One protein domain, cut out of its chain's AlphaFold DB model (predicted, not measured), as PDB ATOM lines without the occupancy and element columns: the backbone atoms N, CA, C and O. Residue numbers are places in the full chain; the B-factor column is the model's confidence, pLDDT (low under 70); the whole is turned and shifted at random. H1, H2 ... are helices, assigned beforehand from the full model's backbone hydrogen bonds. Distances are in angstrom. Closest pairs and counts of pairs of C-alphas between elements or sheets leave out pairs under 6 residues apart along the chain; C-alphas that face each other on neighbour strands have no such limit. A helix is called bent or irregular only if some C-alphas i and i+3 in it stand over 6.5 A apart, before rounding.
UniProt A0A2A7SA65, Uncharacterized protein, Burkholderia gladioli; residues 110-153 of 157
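Overview. This is residues 110 to 153 of the 157 residues of an uncharacterized protein of Burkholderia gladioli (UniProt A0A2A7SA65). One long helix, H1, kinked near residue 127, turns tightly into a shorter helix, H2, which folds back beside it as a helical hairpin; after H2, residues 147 to 153 run on as a tail with no named element. The printed part has 44 residues with two named helices, H1 then H2, and no named strand: all helix. It is only just compact, close to loose, with a radius of gyration of the C-alphas of 11.2 A, and only just elongated, spanning 33 by 17 by 11 A.

Along the chain. H1, residues 110 to 133, begins at C-alpha 110 (26.192, -17.568, -4.532) and is 32.2 A long from first to last C-alpha. It is only just irregular: C-alphas 128 and 131 are 6.55 A apart. H2, residues 135 to 146, is 16.4 A long and ends at C-alpha 146 (19.964, -7.110, 6.758).

Arrangement. H1 and H2 touch, their closest C-alphas being those of Ala 130 and Met 138, 5.6 A apart. They form a hairpin, at a shallow tilt of 21 degrees, opposite ways. In H2 every O i to N i+4 pair is within hydrogen-bond range; in H1, 17 of 20 are.

Size, cuts and confidence. The C-alphas farthest apart, of Pro 110 and Val 132, are 33.5 A apart. The printed part has no cut, and the link from H1 to H2 is tight. Residues 152 to 153 have pLDDT under 70.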
ATOM      1  N   PRO A 110      26.005 -17.067  -5.895       91.81
ATOM      2  CA  PRO A 110      26.192 -17.568  -4.532       91.81
ATOM      3  C   PRO A 110      25.803 -16.556  -3.448       91.81
ATOM      4  O   PRO A 110      25.247 -16.954  -2.428       91.81
ATOM      5  N   GLU A 111      26.065 -15.271  -3.693       92.12
ATOM      6  CA  GLU A 111      25.710 -14.177  -2.790       92.12
ATOM      7  C   GLU A 111      24.189 -14.044  -2.670       92.12
ATOM      8  O   GLU A 111      23.672 -14.034  -1.556       92.12
ATOM      9  N   ASP A 112      23.458 -14.091  -3.789       93.31
ATOM     10  CA  ASP A 112      21.987 -14.108  -3.788       93.31
ATOM     11  C   ASP A 112      21.438 -15.262  -2.946       93.31
ATOM     12  O   ASP A 112      20.550 -15.073  -2.121       93.31
ATOM     13  N   ARG A 113      21.992 -16.470  -3.101       94.56
ATOM     14  CA  ARG A 113      21.561 -17.636  -2.314       94.56
ATOM     15  C   ARG A 113      21.818 -17.453  -0.820       94.56
ATOM     16  O   ARG A 113      20.986 -17.850  -0.009       94.56
ATOM     17  N   ALA A 114      22.937 -16.835  -0.452       93.75
ATOM     18  CA  ALA A 114      23.221 -16.507   0.938       93.75
ATOM     19  C   ALA A 114      22.254 -15.430   1.473       93.75
ATOM     20  O   ALA A 114      21.780 -15.543   2.601       93.75
ATOM     21  N   HIS A 115      21.877 -14.439   0.658       93.62
ATOM     22  CA  HIS A 115      20.831 -13.474   1.009       93.62
ATOM     23  C   HIS A 115      19.463 -14.140   1.200       93.62
ATOM     24  O   HIS A 115      18.796 -13.865   2.194       93.62
ATOM     25  N   ALA A 116      19.066 -15.059   0.315       94.88
ATOM     26  CA  ALA A 116      17.843 -15.845   0.484       94.88
ATOM     27  C   ALA A 116      17.843 -16.636   1.800       94.88
ATOM     28  O   ALA A 116      16.822 -16.690   2.481       94.88
ATOM     29  N   GLN A 117      18.988 -17.203   2.192       95.44
ATOM     30  CA  GLN A 117      19.133 -17.886   3.476       95.44
ATOM     31  C   GLN A 117      18.927 -16.945   4.669       95.44
ATOM     32  O   GLN A 117      18.275 -17.325   5.643       95.44
ATOM     33  N   VAL A 118      19.454 -15.721   4.598       94.56
ATOM     34  CA  VAL A 118      19.255 -14.707   5.642       94.56
ATOM     35  C   VAL A 118      17.788 -14.293   5.731       94.56
ATOM     36  O   VAL A 118      17.235 -14.292   6.828       94.56
ATOM     37  N   GLU A 119      17.140 -13.991   4.604       95.00
ATOM     38  CA  GLU A 119      15.721 -13.610   4.583       95.00
ATOM     39  C   GLU A 119      14.816 -14.738   5.089       95.00
ATOM     40  O   GLU A 119      13.906 -14.493   5.880       95.00
ATOM     41  N   TYR A 120      15.112 -15.985   4.718       94.62
ATOM     42  CA  TYR A 120      14.424 -17.150   5.264       94.62
ATOM     43  C   TYR A 120      14.607 -17.250   6.784       94.62
ATOM     44  O   TYR A 120      13.638 -17.417   7.516       94.62
ATOM     45  N   GLY A 121      15.836 -17.087   7.284       94.12
ATOM     46  CA  GLY A 121      16.115 -17.100   8.721       94.12
ATOM     47  C   GLY A 121      15.395 -15.984   9.484       94.12
ATOM     48  O   GLY A 121      14.889 -16.221  10.579       94.12
ATOM     49  N   ILE A 122      15.300 -14.788   8.895       94.94
ATOM     50  CA  ILE A 122      14.513 -13.675   9.436       94.94
ATOM     51  C   ILE A 122      13.033 -14.059   9.531       94.94
ATOM     52  O   ILE A 122      12.433 -13.865  10.588       94.94
ATOM     53  N   LEU A 123      12.464 -14.619   8.460       93.00
ATOM     54  CA  LEU A 123      11.064 -15.044   8.418       93.00
ATOM     55  C   LEU A 123      10.771 -16.074   9.514       93.00
ATOM     56  O   LEU A 123       9.853 -15.877  10.307       93.00
ATOM     57  N   GLN A 124      11.602 -17.113   9.613       92.62
ATOM     58  CA  GLN A 124      11.475 -18.149  10.637       92.62
ATOM     59  C   GLN A 124      11.610 -17.566  12.050       92.62
ATOM     60  O   GLN A 124      10.826 -17.886  12.937       92.62
ATOM     61  N   ALA A 125      12.566 -16.661  12.281       93.12
ATOM     62  CA  ALA A 125      12.731 -16.015  13.581       93.12
ATOM     63  C   ALA A 125      11.518 -15.146  13.954       93.12
ATOM     64  O   ALA A 125      11.114 -15.129  15.119       93.12
ATOM     65  N   ALA A 126      10.922 -14.446  12.986       93.75
ATOM     66  CA  ALA A 126       9.761 -13.592  13.208       93.75
ATOM     67  C   ALA A 126       8.564 -14.373  13.768       93.75
ATOM     68  O   ALA A 126       7.889 -13.865  14.664       93.75
ATOM     69  N   GLU A 127       8.339 -15.611  13.314       92.56
ATOM     70  CA  GLU A 127       7.236 -16.461  13.789       92.56
ATOM     71  C   GLU A 127       7.266 -16.673  15.309       92.56
ATOM     72  O   GLU A 127       6.228 -16.637  15.972       92.56
ATOM     73  N   TRP A 128       8.463 -16.831  15.877       92.88
ATOM     74  CA  TRP A 128       8.652 -17.103  17.302       92.88
ATOM     75  C   TRP A 128       8.895 -15.840  18.127       92.88
ATOM     76  O   TRP A 128       8.464 -15.750  19.278       92.88
ATOM     77  N   LEU A 129       9.599 -14.859  17.559       95.19
ATOM     78  CA  LEU A 129      10.065 -13.686  18.294       95.19
ATOM     79  C   LEU A 129       9.079 -12.519  18.252       95.19
ATOM     80  O   LEU A 129       8.942 -11.823  19.260       95.19
ATOM     81  N   ALA A 130       8.361 -12.305  17.143       94.44
ATOM     82  CA  ALA A 130       7.433 -11.180  17.024       94.44
ATOM     83  C   ALA A 130       6.328 -11.185  18.104       94.44
ATOM     84  O   ALA A 130       6.072 -10.119  18.670       94.44
ATOM     85  N   PRO A 131       5.728 -12.335  18.491       95.88
ATOM     86  CA  PRO A 131       4.727 -12.372  19.561       95.88
ATOM     87  C   PRO A 131       5.255 -11.964  20.947       95.88
ATOM     88  O   PRO A 131       4.472 -11.546  21.798       95.88
ATOM     89  N   VAL A 132       6.564 -12.096  21.190       96.88
ATOM     90  CA  VAL A 132       7.193 -11.836  22.497       96.88
ATOM     91  C   VAL A 132       7.835 -10.449  22.550       96.88
ATOM     92  O   VAL A 132       7.736  -9.762  23.564       96.88
ATOM     93  N   LEU A 133       8.491 -10.031  21.465       93.94
ATOM     94  CA  LEU A 133       9.201  -8.752  21.373       93.94
ATOM     95  C   LEU A 133       8.301  -7.603  20.898       93.94
ATOM     96  O   LEU A 133       8.591  -6.439  21.173       93.94
ATOM     97  N   GLY A 134       7.210  -7.924  20.199       95.00
ATOM     98  CA  GLY A 134       6.382  -6.961  19.482       95.00
ATOM     99  C   GLY A 134       6.954  -6.599  18.107       95.00
ATOM    100  O   GLY A 134       8.152  -6.721  17.844       95.00
ATOM    101  N   ASN A 135       6.075  -6.125  17.221       93.00
ATOM    102  CA  ASN A 135       6.407  -5.865  15.816       93.00
ATOM    103  C   ASN A 135       7.528  -4.829  15.641       93.00
ATOM    104  O   ASN A 135       8.410  -5.035  14.816       93.00
ATOM    105  N   ASP A 136       7.537  -3.752  16.434       95.50
ATOM    106  CA  ASP A 136       8.544  -2.686  16.310       95.50
ATOM    107  C   ASP A 136       9.959  -3.193  16.632       95.50
ATOM    108  O   ASP A 136      10.923  -2.870  15.936       95.50
ATOM    109  N   ALA A 137      10.091  -4.019  17.675       95.00
ATOM    110  CA  ALA A 137      11.368  -4.615  18.053       95.00
ATOM    111  C   ALA A 137      11.823  -5.662  17.028       95.00
ATOM    112  O   ALA A 137      13.009  -5.714  16.696       95.00
ATOM    113  N   MET A 138      10.889  -6.449  16.480       95.81
ATOM    114  CA  MET A 138      11.198  -7.379  15.395       95.81
ATOM    115  C   MET A 138      11.711  -6.624  14.164       95.81
ATOM    116  O   MET A 138      12.791  -6.932  13.680       95.81
ATOM    117  N   GLN A 139      11.033  -5.559  13.728       94.81
ATOM    118  CA  GLN A 139      11.467  -4.739  12.588       94.81
ATOM    119  C   GLN A 139      12.882  -4.169  12.764       94.81
ATOM    120  O   GLN A 139      13.668  -4.149  11.814       94.81
ATOM    121  N   GLN A 140      13.240  -3.728  13.974       95.44
ATOM    122  CA  GLN A 140      14.602  -3.273  14.276       95.44
ATOM    123  C   GLN A 140      15.630  -4.404  14.172       95.44
ATOM    124  O   GLN A 140      16.732  -4.190  13.654       95.44
ATOM    125  N   LEU A 141      15.281  -5.606  14.639       94.88
ATOM    126  CA  LEU A 141      16.128  -6.789  14.520       94.88
ATOM    127  C   LEU A 141      16.342  -7.160  13.050       94.88
ATOM    128  O   LEU A 141      17.485  -7.322  12.630       94.88
ATOM    129  N   GLU A 142      15.274  -7.215  12.254       94.75
ATOM    130  CA  GLU A 142      15.370  -7.490  10.819       94.75
ATOM    131  C   GLU A 142      16.259  -6.469  10.104       94.75
ATOM    132  O   GLU A 142      17.145  -6.842   9.336       94.75
ATOM    133  N   HIS A 143      16.061  -5.174  10.383       94.38
ATOM    134  CA  HIS A 143      16.886  -4.109   9.818       94.38
ATOM    135  C   HIS A 143      18.360  -4.274  10.196       94.38
ATOM    136  O   HIS A 143      19.244  -4.097   9.361       94.38
ATOM    137  N   THR A 144      18.634  -4.646  11.448       95.31
ATOM    138  CA  THR A 144      19.998  -4.890  11.919       95.31
ATOM    139  C   THR A 144      20.632  -6.061  11.175       95.31
ATOM    140  O   THR A 144      21.741  -5.911  10.671       95.31
ATOM    141  N   ILE A 145      19.930  -7.193  11.057       93.69
ATOM    142  CA  ILE A 145      20.428  -8.400  10.381       93.69
ATOM    143  C   ILE A 145      20.715  -8.121   8.901       93.69
ATOM    144  O   ILE A 145      21.793  -8.466   8.425       93.69
ATOM    145  N   ARG A 146      19.804  -7.445   8.188       92.56
ATOM    146  CA  ARG A 146      19.964  -7.110   6.758       92.56
ATOM    147  C   ARG A 146      21.155  -6.193   6.467       92.56
ATOM    148  O   ARG A 146      21.655  -6.188   5.349       92.56
ATOM    149  N   ASN A 147      21.616  -5.432   7.459       92.25
ATOM    150  CA  ASN A 147      22.792  -4.567   7.342       92.25
ATOM    151  C   ASN A 147      24.112  -5.275   7.695       92.25
ATOM    152  O   ASN A 147      25.181  -4.676   7.548       92.25
ATOM    153  N   LEU A 148      24.070  -6.513   8.198       91.12
ATOM    154  CA  LEU A 148      25.278  -7.294   8.445       91.12
ATOM    155  C   LEU A 148      25.855  -7.818   7.119       91.12
ATOM    156  O   LEU A 148      25.102  -8.127   6.196       91.12
ATOM    157  N   PRO A 149      27.188  -7.948   7.009       87.75
ATOM    158  CA  PRO A 149      27.802  -8.518   5.820       87.75
ATOM    159  C   PRO A 149      27.398  -9.987   5.669       87.75
ATOM    160  O   PRO A 149      27.625 -10.799   6.569       87.75
ATOM    161  N   VAL A 150      26.837 -10.333   4.512       85.62
ATOM    162  CA  VAL A 150      26.508 -11.718   4.175       85.62
ATOM    163  C   VAL A 150      27.772 -12.414   3.688       85.62
ATOM    164  O   VAL A 150      28.363 -12.055   2.672       85.62
ATOM    165  N   ILE A 151      28.211 -13.417   4.441       83.19
ATOM    166  CA  ILE A 151      29.356 -14.238   4.062       83.19
ATOM    167  C   ILE A 151      28.805 -15.403   3.248       83.19
ATOM    168  O   ILE A 151      28.084 -16.245   3.779       83.19
ATOM    169  N   SER A 152      29.136 -15.460   1.958       64.81
ATOM    170  CA  SER A 152      28.839 -16.653   1.163       64.81
ATOM    171  C   SER A 152      29.616 -17.833   1.756       64.81
ATOM    172  O   SER A 152      30.838 -17.710   1.904       64.81
ATOM    173  N   PRO A 153      28.973 -18.965   2.101       58.81
ATOM    174  CA  PRO A 153      29.713 -20.146   2.513       58.81
ATOM    175  C   PRO A 153      30.638 -20.533   1.359       58.81
ATOM    176  O   PRO A 153      30.185 -20.868   0.264       58.81
TER     177      PRO A 153